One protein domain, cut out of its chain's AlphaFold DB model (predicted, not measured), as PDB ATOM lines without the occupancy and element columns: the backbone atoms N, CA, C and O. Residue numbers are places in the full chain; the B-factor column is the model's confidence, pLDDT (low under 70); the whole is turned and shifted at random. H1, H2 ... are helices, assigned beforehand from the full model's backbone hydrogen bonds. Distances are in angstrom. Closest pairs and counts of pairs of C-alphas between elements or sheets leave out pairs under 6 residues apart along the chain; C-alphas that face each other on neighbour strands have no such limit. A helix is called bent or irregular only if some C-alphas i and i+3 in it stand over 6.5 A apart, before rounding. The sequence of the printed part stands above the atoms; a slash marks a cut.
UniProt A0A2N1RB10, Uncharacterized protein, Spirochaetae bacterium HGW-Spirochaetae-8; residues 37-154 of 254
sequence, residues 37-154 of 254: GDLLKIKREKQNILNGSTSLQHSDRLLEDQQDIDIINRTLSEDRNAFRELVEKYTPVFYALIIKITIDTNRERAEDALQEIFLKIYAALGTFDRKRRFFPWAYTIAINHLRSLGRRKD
ATOM      1  N   GLY A  37       6.328 -37.600  -6.544       40.19
ATOM      2  CA  GLY A  37       4.859 -37.639  -6.599       40.19
ATOM      3  C   GLY A  37       4.199 -36.483  -7.368       40.19
ATOM      4  O   GLY A  37       3.161 -36.687  -8.000       40.19
ATOM      5  N   ASP A  38       4.810 -35.293  -7.392       41.59
ATOM      6  CA  ASP A  38       4.250 -34.113  -8.076       41.59
ATOM      7  C   ASP A  38       4.650 -34.033  -9.555       41.59
ATOM      8  O   ASP A  38       4.017 -33.332 -10.345       41.59
ATOM      9  N   LEU A  39       5.641 -34.826  -9.977       37.09
ATOM     10  CA  LEU A  39       6.138 -34.872 -11.354       37.09
ATOM     11  C   LEU A  39       5.072 -35.251 -12.388       37.09
ATOM     12  O   LEU A  39       5.207 -34.854 -13.542       37.09
ATOM     13  N   LEU A  40       4.024 -35.993 -12.012       34.22
ATOM     14  CA  LEU A  40       2.946 -36.401 -12.925       34.22
ATOM     15  C   LEU A  40       1.847 -35.338 -13.072       34.22
ATOM     16  O   LEU A  40       1.333 -35.155 -14.176       34.22
ATOM     17  N   LYS A  41       1.529 -34.598 -12.000       33.22
ATOM     18  CA  LYS A  41       0.601 -33.453 -12.052       33.22
ATOM     19  C   LYS A  41       1.270 -32.245 -12.708       33.22
ATOM     20  O   LYS A  41       0.725 -31.692 -13.657       33.22
ATOM     21  N   ILE A  42       2.516 -31.956 -12.329       38.84
ATOM     22  CA  ILE A  42       3.354 -30.925 -12.950       38.84
ATOM     23  C   ILE A  42       3.652 -31.266 -14.413       38.84
ATOM     24  O   ILE A  42       3.708 -30.348 -15.217       38.84
ATOM     25  N   LYS A  43       3.781 -32.541 -14.825       35.34
ATOM     26  CA  LYS A  43       3.913 -32.894 -16.258       35.34
ATOM     27  C   LYS A  43       2.727 -32.407 -17.080       35.34
ATOM     28  O   LYS A  43       2.942 -31.880 -18.163       35.34
ATOM     29  N   ARG A  44       1.505 -32.597 -16.573       29.78
ATOM     30  CA  ARG A  44       0.245 -32.271 -17.261       29.78
ATOM     31  C   ARG A  44      -0.017 -30.764 -17.272       29.78
ATOM     32  O   ARG A  44      -0.331 -30.222 -18.327       29.78
ATOM     33  N   GLU A  45       0.215 -30.096 -16.143       33.31
ATOM     34  CA  GLU A  45       0.109 -28.636 -16.004       33.31
ATOM     35  C   GLU A  45       1.211 -27.918 -16.809       33.31
ATOM     36  O   GLU A  45       0.930 -27.015 -17.598       33.31
ATOM     37  N   LYS A  46       2.472 -28.386 -16.721       36.69
ATOM     38  CA  LYS A  46       3.579 -27.870 -17.541       36.69
ATOM     39  C   LYS A  46       3.404 -28.180 -19.011       36.69
ATOM     40  O   LYS A  46       3.915 -27.401 -19.787       36.69
ATOM     41  N   GLN A  47       2.735 -29.247 -19.448       31.08
ATOM     42  CA  GLN A  47       2.520 -29.447 -20.887       31.08
ATOM     43  C   GLN A  47       1.612 -28.359 -21.474       31.08
ATOM     44  O   GLN A  47       1.874 -27.895 -22.578       31.08
ATOM     45  N   ASN A  48       0.629 -27.869 -20.714       32.06
ATOM     46  CA  ASN A  48      -0.204 -26.738 -21.131       32.06
ATOM     47  C   ASN A  48       0.516 -25.384 -20.996       32.06
ATOM     48  O   ASN A  48       0.431 -24.570 -21.913       32.06
ATOM     49  N   ILE A  49       1.290 -25.164 -19.925       36.69
ATOM     50  CA  ILE A  49       2.093 -23.938 -19.748       36.69
ATOM     51  C   ILE A  49       3.256 -23.891 -20.751       36.69
ATOM     52  O   ILE A  49       3.495 -22.862 -21.366       36.69
ATOM     53  N   LEU A  50       3.934 -25.012 -21.017       34.47
ATOM     54  CA  LEU A  50       4.950 -25.128 -22.064       34.47
ATOM     55  C   LEU A  50       4.324 -24.877 -23.432       34.47
ATOM     56  O   LEU A  50       4.908 -24.129 -24.189       34.47
ATOM     57  N   ASN A  51       3.145 -25.399 -23.769       31.42
ATOM     58  CA  ASN A  51       2.558 -25.134 -25.089       31.42
ATOM     59  C   ASN A  51       2.127 -23.662 -25.273       31.42
ATOM     60  O   ASN A  51       2.278 -23.126 -26.369       31.42
ATOM     61  N   GLY A  52       1.670 -22.984 -24.210       27.72
ATOM     62  CA  GLY A  52       1.342 -21.550 -24.230       27.72
ATOM     63  C   GLY A  52       2.577 -20.638 -24.232       27.72
ATOM     64  O   GLY A  52       2.718 -19.784 -25.105       27.72
ATOM     65  N   SER A  53       3.525 -20.866 -23.320       30.41
ATOM     66  CA  SER A  53       4.775 -20.103 -23.193       30.41
ATOM     67  C   SER A  53       5.792 -20.413 -24.293       30.41
ATOM     68  O   SER A  53       6.602 -19.554 -24.608       30.41
ATOM     69  N   THR A  54       5.756 -21.593 -24.928       34.28
ATOM     70  CA  THR A  54       6.630 -21.903 -26.078       34.28
ATOM     71  C   THR A  54       6.252 -21.063 -27.288       34.28
ATOM     72  O   THR A  54       7.143 -20.729 -28.049       34.28
ATOM     73  N   SER A  55       4.988 -20.664 -27.468       30.58
ATOM     74  CA  SER A  55       4.614 -19.797 -28.596       30.58
ATOM     75  C   SER A  55       5.235 -18.394 -28.487       30.58
ATOM     76  O   SER A  55       5.837 -17.932 -29.452       30.58
ATOM     77  N   LEU A  56       5.200 -17.793 -27.290       34.41
ATOM     78  CA  LEU A  56       5.795 -16.484 -26.981       34.41
ATOM     79  C   LEU A  56       7.332 -16.550 -26.864       34.41
ATOM     80  O   LEU A  56       8.042 -15.741 -27.446       34.41
ATOM     81  N   GLN A  57       7.881 -17.582 -26.213       41.69
ATOM     82  CA  GLN A  57       9.336 -17.779 -26.124       41.69
ATOM     83  C   GLN A  57       9.972 -18.189 -27.458       41.69
ATOM     84  O   GLN A  57      11.171 -17.997 -27.650       41.69
ATOM     85  N   HIS A  58       9.214 -18.808 -28.367       42.31
ATOM     86  CA  HIS A  58       9.685 -19.107 -29.717       42.31
ATOM     87  C   HIS A  58       9.679 -17.848 -30.581       42.31
ATOM     88  O   HIS A  58      10.657 -17.637 -31.290       42.31
ATOM     89  N   SER A  59       8.653 -16.992 -30.487       39.91
ATOM     90  CA  SER A  59       8.649 -15.707 -31.194       39.91
ATOM     91  C   SER A  59       9.765 -14.779 -30.714       39.91
ATOM     92  O   SER A  59      10.477 -14.238 -31.555       39.91
ATOM     93  N   ASP A  60       9.997 -14.676 -29.402       52.88
ATOM     94  CA  ASP A  60      11.065 -13.826 -28.854       52.88
ATOM     95  C   ASP A  60      12.457 -14.327 -29.265       52.88
ATOM     96  O   ASP A  60      13.288 -13.550 -29.728       52.88
ATOM     97  N   ARG A  61      12.694 -15.646 -29.235       58.53
ATOM     98  CA  ARG A  61      13.967 -16.226 -29.705       58.53
ATOM     99  C   ARG A  61      14.187 -16.078 -31.208       58.53
ATOM    100  O   ARG A  61      15.328 -15.953 -31.635       58.53
ATOM    101  N   LEU A  62      13.128 -16.125 -32.017       59.94
ATOM    102  CA  LEU A  62      13.234 -15.897 -33.461       59.94
ATOM    103  C   LEU A  62      13.572 -14.433 -33.773       59.94
ATOM    104  O   LEU A  62      14.345 -14.176 -34.694       59.94
ATOM    105  N   LEU A  63      13.030 -13.487 -32.998       60.31
ATOM    106  CA  LEU A  63      13.374 -12.065 -33.092       60.31
ATOM    107  C   LEU A  63      14.829 -11.817 -32.672       60.31
ATOM    108  O   LEU A  63      15.554 -11.122 -33.381       60.31
ATOM    109  N   GLU A  64      15.280 -12.442 -31.582       71.50
ATOM    110  CA  GLU A  64      16.678 -12.386 -31.137       71.50
ATOM    111  C   GLU A  64      17.644 -12.959 -32.179       71.50
ATOM    112  O   GLU A  64      18.671 -12.340 -32.461       71.50
ATOM    113  N   ASP A  65      17.312 -14.116 -32.764       77.56
ATOM    114  CA  ASP A  65      18.126 -14.741 -33.806       77.56
ATOM    115  C   ASP A  65      18.195 -13.832 -35.048       77.56
ATOM    116  O   ASP A  65      19.261 -13.678 -35.642       77.56
ATOM    117  N   GLN A  66      17.087 -13.191 -35.437       82.19
ATOM    118  CA  GLN A  66      17.055 -12.286 -36.589       82.19
ATOM    119  C   GLN A  66      17.877 -11.012 -36.349       82.19
ATOM    120  O   GLN A  66      18.581 -10.562 -37.258       82.19
ATOM    121  N   GLN A  67      17.816 -10.457 -35.138       88.00
ATOM    122  CA  GLN A  67      18.635  -9.316 -34.734       88.00
ATOM    123  C   GLN A  67      20.127  -9.671 -34.762       88.00
ATOM    124  O   GLN A  67      20.928  -8.899 -35.282       88.00
ATOM    125  N   ASP A  68      20.507 -10.859 -34.283       89.50
ATOM    126  CA  ASP A  68      21.897 -11.315 -34.364       89.50
ATOM    127  C   ASP A  68      22.381 -11.391 -35.812       89.50
ATOM    128  O   ASP A  68      23.475 -10.926 -36.122       89.50
ATOM    129  N   ILE A  69      21.571 -11.952 -36.719       91.44
ATOM    130  CA  ILE A  69      21.926 -12.038 -38.141       91.44
ATOM    131  C   ILE A  69      22.128 -10.647 -38.754       91.44
ATOM    132  O   ILE A  69      23.058 -10.471 -39.546       91.44
ATOM    133  N   ASP A  70      21.304  -9.661 -38.395       91.75
ATOM    134  CA  ASP A  70      21.470  -8.281 -38.865       91.75
ATOM    135  C   ASP A  70      22.800  -7.675 -38.395       91.75
ATOM    136  O   ASP A  70      23.603  -7.211 -39.212       91.75
ATOM    137  N   ILE A  71      23.098  -7.790 -37.099       91.31
ATOM    138  CA  ILE A  71      24.355  -7.298 -36.527       91.31
ATOM    139  C   ILE A  71      25.565  -7.980 -37.186       91.31
ATOM    140  O   ILE A  71      26.570  -7.333 -37.499       91.31
ATOM    141  N   ILE A  72      25.474  -9.282 -37.468       91.31
ATOM    142  CA  ILE A  72      26.521 -10.041 -38.165       91.31
ATOM    143  C   ILE A  72      26.716  -9.529 -39.592       91.31
ATOM    144  O   ILE A  72      27.853  -9.357 -40.034       91.31
ATOM    145  N   ASN A  73      25.634  -9.267 -40.327       92.12
ATOM    146  CA  ASN A  73      25.718  -8.746 -41.690       92.12
ATOM    147  C   ASN A  73      26.350  -7.353 -41.730       92.12
ATOM    148  O   ASN A  73      27.181  -7.093 -42.603       92.12
ATOM    149  N   ARG A  74      26.022  -6.494 -40.761       92.81
ATOM    150  CA  ARG A  74      26.653  -5.178 -40.594       92.81
ATOM    151  C   ARG A  74      28.136  -5.312 -40.260       92.81
ATOM    152  O   ARG A  74      28.966  -4.703 -40.927       92.81
ATOM    153  N   THR A  75      28.479  -6.203 -39.329       90.69
ATOM    154  CA  THR A  75      29.874  -6.504 -38.962       90.69
ATOM    155  C   THR A  75      30.693  -6.949 -40.177       90.69
ATOM    156  O   THR A  75      31.811  -6.486 -40.386       90.69
ATOM    157  N   LEU A  76      30.133  -7.830 -41.012       89.19
ATOM    158  CA  LEU A  76      30.799  -8.332 -42.219       89.19
ATOM    159  C   LEU A  76      30.839  -7.311 -43.365       89.19
ATOM    160  O   LEU A  76      31.641  -7.470 -44.280       89.19
ATOM    161  N   SER A  77      30.017  -6.264 -43.297       89.31
ATOM    162  CA  SER A  77      30.042  -5.107 -44.204       89.31
ATOM    163  C   SER A  77      31.000  -4.001 -43.732       89.31
ATOM    164  O   SER A  77      30.872  -2.857 -44.154       89.31
ATOM    165  N   GLU A  78      31.948  -4.338 -42.851       84.19
ATOM    166  CA  GLU A  78      32.949  -3.437 -42.258       84.19
ATOM    167  C   GLU A  78      32.393  -2.327 -41.344       84.19
ATOM    168  O   GLU A  78      33.106  -1.369 -41.025       84.19
ATOM    169  N   ASP A  79      31.164  -2.470 -40.828       88.06
ATOM    170  CA  ASP A  79      30.707  -1.649 -39.702       88.06
ATOM    171  C   ASP A  79      31.490  -2.045 -38.442       88.06
ATOM    172  O   ASP A  79      31.193  -3.033 -37.762       88.06
ATOM    173  N   ARG A  80      32.518  -1.249 -38.133       70.94
ATOM    174  CA  ARG A  80      33.429  -1.477 -37.003       70.94
ATOM    175  C   ARG A  80      32.731  -1.471 -35.643       70.94
ATOM    176  O   ARG A  80      33.301  -1.995 -34.690       70.94
ATOM    177  N   ASN A  81      31.537  -0.891 -35.544       84.56
ATOM    178  CA  ASN A  81      30.800  -0.804 -34.288       84.56
ATOM    179  C   ASN A  81      29.732  -1.890 -34.153       84.56
ATOM    180  O   ASN A  81      29.380  -2.220 -33.026       84.56
ATOM    181  N   ALA A  82      29.278  -2.506 -35.248       88.56
ATOM    182  CA  ALA A  82      28.239  -3.536 -35.193       88.56
ATOM    183  C   ALA A  82      28.628  -4.712 -34.284       88.56
ATOM    184  O   ALA A  82      27.825  -5.165 -33.476       88.56
ATOM    185  N   PHE A  83      29.885  -5.166 -34.322       89.00
ATOM    186  CA  PHE A  83      30.308  -6.283 -33.471       89.00
ATOM    187  C   PHE A  83      30.201  -5.974 -31.969       89.00
ATOM    188  O   PHE A  83      29.980  -6.887 -31.174       89.00
ATOM    189  N   ARG A  84      30.310  -4.697 -31.571       88.06
ATOM    190  CA  ARG A  84      30.154  -4.273 -30.174       88.06
ATOM    191  C   ARG A  84      28.775  -4.641 -29.629       88.06
ATOM    192  O   ARG A  84      28.692  -5.084 -28.493       88.06
ATOM    193  N   GLU A  85      27.732  -4.556 -30.450       89.44
ATOM    194  CA  GLU A  85      26.367  -4.914 -30.051       89.44
ATOM    195  C   GLU A  85      26.271  -6.408 -29.675       89.44
ATOM    196  O   GLU A  85      25.622  -6.764 -28.692       89.44
ATOM    197  N   LEU A  86      26.986  -7.294 -30.388       86.19
ATOM    198  CA  LEU A  86      27.093  -8.712 -30.007       86.19
ATOM    199  C   LEU A  86      27.912  -8.896 -28.729       86.19
ATOM    200  O   LEU A  86      27.573  -9.747 -27.906       86.19
ATOM    201  N   VAL A  87      28.990  -8.128 -28.559       85.38
ATOM    202  CA  VAL A  87      29.820  -8.186 -27.348       85.38
ATOM    203  C   VAL A  87      28.997  -7.794 -26.126       85.38
ATOM    204  O   VAL A  87      28.958  -8.554 -25.163       85.38
ATOM    205  N   GLU A  88      28.295  -6.667 -26.170       84.56
ATOM    206  CA  GLU A  88      27.452  -6.182 -25.074       84.56
ATOM    207  C   GLU A  88      26.335  -7.180 -24.750       84.56
ATOM    208  O   GLU A  88      26.181  -7.581 -23.595       84.56
ATOM    209  N   LYS A  89      25.632  -7.677 -25.778       84.25
ATOM    210  CA  LYS A  89      24.547  -8.659 -25.623       84.25
ATOM    211  C   LYS A  89      25.016  -9.970 -24.988       84.25
ATOM    212  O   LYS A  89      24.326 -10.526 -24.134       84.25
ATOM    213  N   TYR A  90      26.171 -10.494 -25.404       83.69
ATOM    214  CA  TYR A  90      26.606 -11.842 -25.025       83.69
ATOM    215  C   TYR A  90      27.637 -11.900 -23.896       83.69
ATOM    216  O   TYR A  90      27.905 -12.989 -23.381       83.69
ATOM    217  N   THR A  91      28.188 -10.761 -23.468       81.31
ATOM    218  CA  THR A  91      29.165 -10.693 -22.370       81.31
ATOM    219  C   THR A  91      28.644 -11.324 -21.078       81.31
ATOM    220  O   THR A  91      29.328 -12.217 -20.572       81.31
ATOM    221  N   PRO A  92      27.441 -10.984 -20.566       77.00
ATOM    222  CA  PRO A  92      26.948 -11.570 -19.317       77.00
ATOM    223  C   PRO A  92      26.833 -13.097 -19.398       77.00
ATOM    224  O   PRO A  92      27.235 -13.829 -18.490       77.00
ATOM    225  N   VAL A  93      26.349 -13.593 -20.539       78.50
ATOM    226  CA  VAL A  93      26.103 -15.019 -20.764       78.50
ATOM    227  C   VAL A  93      27.409 -15.806 -20.868       78.50
ATOM    228  O   VAL A  93      27.545 -16.867 -20.248       78.50
ATOM    229  N   PHE A  94      28.389 -15.299 -21.621       79.06
ATOM    230  CA  PHE A  94      29.687 -15.959 -21.744       79.06
ATOM    231  C   PHE A  94      30.530 -15.827 -20.481       79.06
ATOM    232  O   PHE A  94      31.186 -16.796 -20.110       79.06
ATOM    233  N   TYR A  95      30.467 -14.707 -19.764       77.62
ATOM    234  CA  TYR A  95      31.155 -14.571 -18.484       77.62
ATOM    235  C   TYR A  95      30.641 -15.602 -17.468       77.62
ATOM    236  O   TYR A  95      31.420 -16.375 -16.907       77.62
ATOM    237  N   ALA A  96      29.315 -15.719 -17.322       73.06
ATOM    238  CA  ALA A  96      28.703 -16.729 -16.460       73.06
ATOM    239  C   ALA A  96      29.081 -18.162 -16.879       73.06
ATOM    240  O   ALA A  96      29.314 -19.022 -16.025       73.06
ATOM    241  N   LEU A  97      29.159 -18.434 -18.185       76.94
ATOM    242  CA  LEU A  97      29.621 -19.719 -18.708       76.94
ATOM    243  C   LEU A  97      31.057 -20.033 -18.278       76.94
ATOM    244  O   LEU A  97      31.321 -21.150 -17.828       76.94
ATOM    245  N   ILE A  98      31.969 -19.072 -18.446       78.62
ATOM    246  CA  ILE A  98      33.393 -19.232 -18.140       78.62
ATOM    247  C   ILE A  98      33.546 -19.640 -16.679       78.62
ATOM    248  O   ILE A  98      34.077 -20.719 -16.421       78.62
ATOM    249  N   ILE A  99      32.977 -18.863 -15.755       77.62
ATOM    250  CA  ILE A  99      33.034 -19.134 -14.311       77.62
ATOM    251  C   ILE A  99      32.472 -20.526 -13.981       77.62
ATOM    252  O   ILE A  99      33.104 -21.315 -13.276       77.62
ATOM    253  N   LYS A 100      31.306 -20.877 -14.543       71.19
ATOM    254  CA  LYS A 100      30.634 -22.160 -14.266       71.19
ATOM    255  C   LYS A 100      31.406 -23.367 -14.803       71.19
ATOM    256  O   LYS A 100      31.301 -24.455 -14.237       71.19
ATOM    257  N   ILE A 101      32.164 -23.215 -15.887       72.31
ATOM    258  CA  ILE A 101      32.922 -24.318 -16.490       72.31
ATOM    259  C   ILE A 101      34.311 -24.459 -15.887       72.31
ATOM    260  O   ILE A 101      34.705 -25.584 -15.557       72.31
ATOM    261  N   THR A 102      35.047 -23.355 -15.760       72.19
ATOM    262  CA  THR A 102      36.430 -23.372 -15.271       72.19
ATOM    263  C   THR A 102      36.501 -23.591 -13.766       72.19
ATOM    264  O   THR A 102      37.515 -24.107 -13.297       72.19
ATOM    265  N   ILE A 103      35.434 -23.248 -13.029       69.44
ATOM    266  CA  ILE A 103      35.439 -23.166 -11.562       69.44
ATOM    267  C   ILE A 103      36.614 -22.290 -11.074       69.44
ATOM    268  O   ILE A 103      37.205 -22.546 -10.028       69.44
ATOM    269  N   ASP A 104      37.026 -21.304 -11.872       66.44
ATOM    270  CA  ASP A 104      38.061 -20.346 -11.498       66.44
ATOM    271  C   ASP A 104      37.353 -19.060 -11.065       66.44
ATOM    272  O   ASP A 104      36.527 -18.528 -11.805       66.44
ATOM    273  N   THR A 105      37.633 -18.599  -9.847       63.09
ATOM    274  CA  THR A 105      37.091 -17.345  -9.304       63.09
ATOM    275  C   THR A 105      37.987 -16.151  -9.627       63.09
ATOM    276  O   THR A 105      37.641 -15.022  -9.288       63.09
ATOM    277  N   ASN A 106      39.133 -16.371 -10.284       73.25
ATOM    278  CA  ASN A 106      39.996 -15.283 -10.714       73.25
ATOM    279  C   ASN A 106      39.330 -14.501 -11.858       73.25
ATOM    280  O   ASN A 106      39.199 -14.994 -12.982       73.25
ATOM    281  N   ARG A 107      38.941 -13.265 -11.539       71.94
ATOM    282  CA  ARG A 107      38.282 -12.328 -12.448       71.94
ATOM    283  C   ARG A 107      39.118 -12.020 -13.688       71.94
ATOM    284  O   ARG A 107      38.593 -12.135 -14.789       71.94
ATOM    285  N   GLU A 108      40.401 -11.706 -13.526       72.12
ATOM    286  CA  GLU A 108      41.294 -11.364 -14.645       72.12
ATOM    287  C   GLU A 108      41.351 -12.507 -15.664       72.12
ATOM    288  O   GLU A 108      41.167 -12.306 -16.858       72.12
ATOM    289  N   ARG A 109      41.477 -13.752 -15.189       74.25
ATOM    290  CA  ARG A 109      41.476 -14.929 -16.072       74.25
ATOM    291  C   ARG A 109      40.150 -15.136 -16.795       74.25
ATOM    292  O   ARG A 109      40.140 -15.654 -17.912       74.25
ATOM    293  N   ALA A 110      39.035 -14.819 -16.142       76.00
ATOM    294  CA  ALA A 110      37.721 -14.921 -16.758       76.00
ATOM    295  C   ALA A 110      37.529 -13.842 -17.832       76.00
ATOM    296  O   ALA A 110      37.008 -14.146 -18.904       76.00
ATOM    297  N   GLU A 111      37.992 -12.619 -17.574       78.62
ATOM    298  CA  GLU A 111      37.986 -11.508 -18.531       78.62
ATOM    299  C   GLU A 111      38.904 -11.787 -19.729       78.62
ATOM    300  O   GLU A 111      38.471 -11.622 -20.871       78.62
ATOM    301  N   ASP A 112      40.109 -12.314 -19.502       82.50
ATOM    302  CA  ASP A 112      41.029 -12.737 -20.563       82.50
ATOM    303  C   ASP A 112      40.395 -13.814 -21.454       82.50
ATOM    304  O   ASP A 112      40.364 -13.696 -22.683       82.50
ATOM    305  N   ALA A 113      39.817 -14.854 -20.842       84.06
ATOM    306  CA  ALA A 113      39.128 -15.910 -21.577       84.06
ATOM    307  C   ALA A 113      37.926 -15.365 -22.363       84.06
ATOM    308  O   ALA A 113      37.681 -15.792 -23.492       84.06
ATOM    309  N   LEU A 114      37.177 -14.416 -21.794       85.81
ATOM    310  CA  LEU A 114      36.045 -13.775 -22.458       85.81
ATOM    311  C   LEU A 114      36.499 -13.008 -23.705       85.81
ATOM    312  O   LEU A 114      35.915 -13.179 -24.779       85.81
ATOM    313  N   GLN A 115      37.565 -12.216 -23.584       87.06
ATOM    314  CA  GLN A 115      38.154 -11.491 -24.708       87.06
ATOM    315  C   GLN A 115      38.619 -12.454 -25.804       87.06
ATOM    316  O   GLN A 115      38.260 -12.285 -26.972       87.06
ATOM    317  N   GLU A 116      39.353 -13.511 -25.444       89.56
ATOM    318  CA  GLU A 116      39.804 -14.523 -26.402       89.56
ATOM    319  C   GLU A 116      38.636 -15.221 -27.118       89.56
ATOM    320  O   GLU A 116      38.723 -15.502 -28.319       89.56
ATOM    321  N   ILE A 117      37.527 -15.486 -26.418       89.75
ATOM    322  CA  ILE A 117      36.314 -16.064 -27.012       89.75
ATOM    323  C   ILE A 117      35.725 -15.118 -28.054       89.75
ATOM    324  O   ILE A 117      35.477 -15.554 -29.181       89.75
ATOM    325  N   PHE A 118      35.540 -13.839 -27.725       90.56
ATOM    326  CA  PHE A 118      34.995 -12.869 -28.676       90.56
ATOM    327  C   PHE A 118      35.909 -12.652 -29.882       90.56
ATOM    328  O   PHE A 118      35.414 -12.601 -31.008       90.56
ATOM    329  N   LEU A 119      37.231 -12.627 -29.692       90.56
ATOM    330  CA  LEU A 119      38.188 -12.561 -30.800       90.56
ATOM    331  C   LEU A 119      38.072 -13.779 -31.729       90.56
ATOM    332  O   LEU A 119      38.101 -13.635 -32.952       90.56
ATOM    333  N   LYS A 120      37.890 -14.983 -31.172       88.81
ATOM    334  CA  LYS A 120      37.678 -16.208 -31.964       88.81
ATOM    335  C   LYS A 120      36.337 -16.204 -32.692       88.81
ATOM    336  O   LYS A 120      36.283 -16.642 -33.839       88.81
ATOM    337  N   ILE A 121      35.277 -15.713 -32.049       90.62
ATOM    338  CA  ILE A 121      33.957 -15.530 -32.669       90.62
ATOM    339  C   ILE A 121      34.075 -14.571 -33.853       90.62
ATOM    340  O   ILE A 121      33.646 -14.918 -34.952       90.62
ATOM    341  N   TYR A 122      34.709 -13.413 -33.654       90.50
ATOM    342  CA  TYR A 122      34.933 -12.420 -34.701       90.50
ATOM    343  C   TYR A 122      35.720 -13.008 -35.880       90.50
ATOM    344  O   TYR A 122      35.290 -12.915 -37.028       90.50
ATOM    345  N   ALA A 123      36.829 -13.700 -35.599       88.00
ATOM    346  CA  ALA A 123      37.656 -14.330 -36.628       88.00
ATOM    347  C   ALA A 123      36.904 -15.415 -37.423       88.00
ATOM    348  O   ALA A 123      37.140 -15.591 -38.618       88.00
ATOM    349  N   ALA A 124      35.988 -16.143 -36.779       89.62
ATOM    350  CA  ALA A 124      35.204 -17.201 -37.408       89.62
ATOM    351  C   ALA A 124      33.925 -16.694 -38.100       89.62
ATOM    352  O   ALA A 124      33.296 -17.451 -38.848       89.62
ATOM    353  N   LEU A 125      33.550 -15.427 -37.894       89.81
ATOM    354  CA  LEU A 125      32.270 -14.863 -38.325       89.81
ATOM    355  C   LEU A 125      32.077 -14.912 -39.843       89.81
ATOM    356  O   LEU A 125      30.976 -15.179 -40.319       89.81
ATOM    357  N   GLY A 126      33.153 -14.746 -40.617       86.50
ATOM    358  CA  GLY A 126      33.104 -14.844 -42.080       86.50
ATOM    359  C   GLY A 126      32.683 -16.228 -42.594       86.50
ATOM    360  O   GLY A 126      32.140 -16.342 -43.690       86.50
ATOM    361  N   THR A 127      32.884 -17.278 -41.792       86.00
ATOM    362  CA  THR A 127      32.508 -18.667 -42.126       86.00
ATOM    363  C   THR A 127      31.186 -19.106 -41.504       86.00
ATOM    364  O   THR A 127      30.765 -20.251 -41.679       86.00
ATOM    365  N   PHE A 128      30.525 -18.218 -40.761       85.94
ATOM    366  CA  PHE A 128      29.280 -18.539 -40.088       85.94
ATOM    367  C   PHE A 128      28.135 -18.730 -41.096       85.94
ATOM    368  O   PHE A 128      27.826 -17.868 -41.923       85.94
ATOM    369  N   ASP A 129      27.486 -19.890 -41.007       83.69
ATOM    370  CA  ASP A 129      26.291 -20.215 -41.778       83.69
ATOM    371  C   ASP A 129      25.078 -19.501 -41.173       83.69
ATOM    372  O   ASP A 129      24.526 -19.940 -40.166       83.69
ATOM    373  N   ARG A 130      24.643 -18.420 -41.828       84.62
ATOM    374  CA  ARG A 130      23.523 -17.555 -41.413       84.62
ATOM    375  C   ARG A 130      22.167 -18.267 -41.353       84.62
ATOM    376  O   ARG A 130      21.207 -17.697 -40.851       84.62
ATOM    377  N   LYS A 131      22.061 -19.500 -41.868       79.38
ATOM    378  CA  LYS A 131      20.866 -20.345 -41.700       79.38
ATOM    379  C   LYS A 131      20.819 -21.024 -40.330       79.38
ATOM    380  O   LYS A 131      19.813 -21.639 -39.982       79.38
ATOM    381  N   ARG A 132      21.918 -20.978 -39.574       79.44
ATOM    382  CA  ARG A 132      22.023 -21.507 -38.214       79.44
ATOM    383  C   ARG A 132      21.848 -20.378 -37.213       79.44
ATOM    384  O   ARG A 132      22.106 -19.219 -37.505       79.44
ATOM    385  N   ARG A 133      21.464 -20.750 -35.997       81.06
ATOM    386  CA  ARG A 133      21.385 -19.821 -34.871       81.06
ATOM    387  C   ARG A 133      22.791 -19.403 -34.442       81.06
ATOM    388  O   ARG A 133      23.658 -20.268 -34.272       81.06
ATOM    389  N   PHE A 134      22.999 -18.104 -34.244       84.50
ATOM    390  CA  PHE A 134      24.294 -17.553 -33.845       84.50
ATOM    391  C   PHE A 134      24.695 -18.021 -32.449       84.50
ATOM    392  O   PHE A 134      25.791 -18.553 -32.269       84.50
ATOM    393  N   PHE A 135      23.779 -17.915 -31.482       83.06
ATOM    394  CA  PHE A 135      24.077 -18.210 -30.084       83.06
ATOM    395  C   PHE A 135      24.659 -19.623 -29.855       83.06
ATOM    396  O   PHE A 135      25.765 -19.712 -29.319       83.06
ATOM    397  N   PRO A 136      24.045 -20.736 -30.319       75.75
ATOM    398  CA  PRO A 136      24.641 -22.072 -30.181       75.75
ATOM    399  C   PRO A 136      25.993 -22.245 -30.893       75.75
ATOM    400  O   PRO A 136      26.862 -22.989 -30.425       75.75
ATOM    401  N   TRP A 137      26.190 -21.578 -32.033       85.12
ATOM    402  CA  TRP A 137      27.454 -21.625 -32.770       85.12
ATOM    403  C   TRP A 137      28.573 -20.911 -32.002       85.12
ATOM    404  O   TRP A 137      29.628 -21.506 -31.771       85.12
ATOM    405  N   ALA A 138      28.314 -19.699 -31.510       83.12
ATOM    406  CA  ALA A 138      29.241 -18.943 -30.673       83.12
ATOM    407  C   ALA A 138      29.560 -19.700 -29.368       83.12
ATOM    408  O   ALA A 138      30.718 -19.793 -28.954       83.12
ATOM    409  N   TYR A 139      28.559 -20.371 -28.789       81.94
ATOM    410  CA  TYR A 139      28.741 -21.261 -27.641       81.94
ATOM    411  C   TYR A 139      29.708 -22.416 -27.908       81.94
ATOM    412  O   TYR A 139      30.487 -22.797 -27.035       81.94
ATOM    413  N   THR A 140      29.688 -22.975 -29.120       77.38
ATOM    414  CA  THR A 140      30.620 -24.041 -29.514       77.38
ATOM    415  C   THR A 140      32.064 -23.545 -29.454       77.38
ATOM    416  O   THR A 140      32.944 -24.239 -28.940       77.38
ATOM    417  N   ILE A 141      32.306 -22.324 -29.937       84.62
ATOM    418  CA  ILE A 141      33.624 -21.682 -29.901       84.62
ATOM    419  C   ILE A 141      34.063 -21.466 -28.449       84.62
ATOM    420  O   ILE A 141      35.179 -21.850 -28.090       84.62
ATOM    421  N   ALA A 142      33.168 -20.942 -27.605       84.12
ATOM    422  CA  ALA A 142      33.426 -20.703 -26.189       84.12
ATOM    423  C   ALA A 142      33.808 -21.990 -25.439       84.12
ATOM    424  O   ALA A 142      34.880 -22.070 -24.838       84.12
ATOM    425  N   ILE A 143      32.993 -23.043 -25.545       80.75
ATOM    426  CA  ILE A 143      33.255 -24.344 -24.907       80.75
ATOM    427  C   ILE A 143      34.586 -24.940 -25.368       80.75
ATOM    428  O   ILE A 143      35.373 -25.430 -24.554       80.75
ATOM    429  N   ASN A 144      34.868 -24.899 -26.670       81.69
ATOM    430  CA  ASN A 144      36.109 -25.449 -27.206       81.69
ATOM    431  C   ASN A 144      37.338 -24.673 -26.723       81.69
ATOM    432  O   ASN A 144      38.367 -25.287 -26.420       81.69
ATOM    433  N   HIS A 145      37.224 -23.349 -26.595       85.62
ATOM    434  CA  HIS A 145      38.266 -22.530 -25.998       85.62
ATOM    435  C   HIS A 145      38.478 -22.869 -24.515       85.62
ATOM    436  O   HIS A 145      39.605 -23.177 -24.123       85.62
ATOM    437  N   LEU A 146      37.416 -22.951 -23.716       82.06
ATOM    438  CA  LEU A 146      37.507 -23.283 -22.291       82.06
ATOM    439  C   LEU A 146      38.101 -24.674 -22.036       82.06
ATOM    440  O   LEU A 146      38.975 -24.839 -21.184       82.06
ATOM    441  N   ARG A 147      37.724 -25.673 -22.840       77.06
ATOM    442  CA  ARG A 147      38.350 -27.006 -22.808       77.06
ATOM    443  C   ARG A 147      39.843 -26.952 -23.131       77.06
ATOM    444  O   ARG A 147      40.615 -27.744 -22.594       77.06
ATOM    445  N   SER A 148      40.265 -26.047 -24.020       76.00
ATOM    446  CA  SER A 148      41.684 -25.863 -24.347       76.00
ATOM    447  C   SER A 148      42.477 -25.241 -23.193       76.00
ATOM    448  O   SER A 148      43.604 -25.669 -22.958       76.00
ATOM    449  N   LEU A 149      41.869 -24.325 -22.427       73.31
ATOM    450  CA  LEU A 149      42.461 -23.759 -21.211       73.31
ATOM    451  C   LEU A 149      42.585 -24.816 -20.106       73.31
ATOM    452  O   LEU A 149      43.645 -24.961 -19.502       73.31
ATOM    453  N   GLY A 150      41.540 -25.627 -19.903       61.09
ATOM    454  CA  GLY A 150      41.537 -26.704 -18.908       61.09
ATOM    455  C   GLY A 150      42.575 -27.802 -19.173       61.09
ATOM    456  O   GLY A 150      43.151 -28.333 -18.231       61.09
ATOM    457  N   ARG A 151      42.879 -28.106 -20.445       54.53
ATOM    458  CA  ARG A 151      43.927 -29.077 -20.829       54.53
ATOM    459  C   ARG A 151      45.359 -28.584 -20.603       54.53
ATOM    460  O   ARG A 151      46.273 -29.400 -20.630       54.53
ATOM    461  N   ARG A 152      45.565 -27.276 -20.417       46.66
ATOM    462  CA  ARG A 152      46.884 -26.677 -20.142       46.66
ATOM    463  C   ARG A 152      47.200 -26.572 -18.644       46.66
ATOM    464  O   ARG A 152      48.340 -26.274 -18.307       46.66
ATOM    465  N   LYS A 153      46.235 -26.838 -17.751       44.25
ATOM    466  CA  LYS A 153      46.484 -26.955 -16.305       44.25
ATOM    467  C   LYS A 153      47.030 -28.358 -15.992       44.25
ATOM    468  O   LYS A 153      46.309 -29.349 -16.061       44.25
ATOM    469  N   ASP A 154      48.322 -28.401 -15.681       36.62
ATOM    470  CA  ASP A 154      49.028 -29.481 -14.982       36.62
ATOM    471  C   ASP A 154      48.193 -30.013 -13.784       36.62
ATOM    472  O   ASP A 154      47.616 -29.202 -13.051       36.62
TER     473      ASP A 154
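AT A GLANCE: This is residues 37 to 154 of the 254 residues of an uncharacterized protein of Spirochaetae bacterium HGW-Spirochaetae-8 (UniProt A0A2N1RB10). A long, kinked helix, H1, sticks out with residues 39 to 60 as a free arm, and its later part crosses one end of a head of H2, H3 and H4. The printed part has 118 residues, four named helices in the order H1 to H4, and no named strand: all helix. It is loose, radius of gyration of the C-alphas 17.8 A, spanning 47 by 42 by 21 A.

IN THESE COORDINATES: Find C-alpha 39 at (6.138, -34.872, -11.354); H1 runs 47.6 A to residue 76, with a kink of 45 degrees near residue 50. H2, residues 82 to 102, one helix by its hydrogen bonds, is bent: C-alphas 89 and 92 are 7.3 A apart; its arms are H2a, 82 to 89, and H2b, 92 to 102. H3, residues 107 to 127, 30.9 A, is irregular: C-alphas 123 and 126 are 7.1 A apart. H4, residues 134 to 150, 24.6 A, ends at (41.537, -26.704, -18.908).

HOW THE PARTS SIT: Look at Thr 75 and Ala 82, closest C-alphas of the hairpin H1 and H2a, 5.1 A. H1 touches H4 with residues 65 to 69 alone, about perpendicular at 90 degrees, closest C-alphas Asp 68 and Phe 134, 6.7 A. H3 touches H4 with residues 113 to 121 alone, a steep tilt of 50 degrees, closest C-alphas Ile 117 and Ala 142, 5.5 A. Every O i to N i+4 pair is within hydrogen-bond range in H2b and H4, against 31 of 34 in H1, 3 of 4 in H2a and 15 of 17 in H3.

THE WHOLE: The C-alphas farthest apart, Gly 37 and Glu 78, are 56.8 A apart. The printed part has no cut and no long link; pLDDT is under 70 in residues 37 to 63, 103 to 105 and 150 to 154.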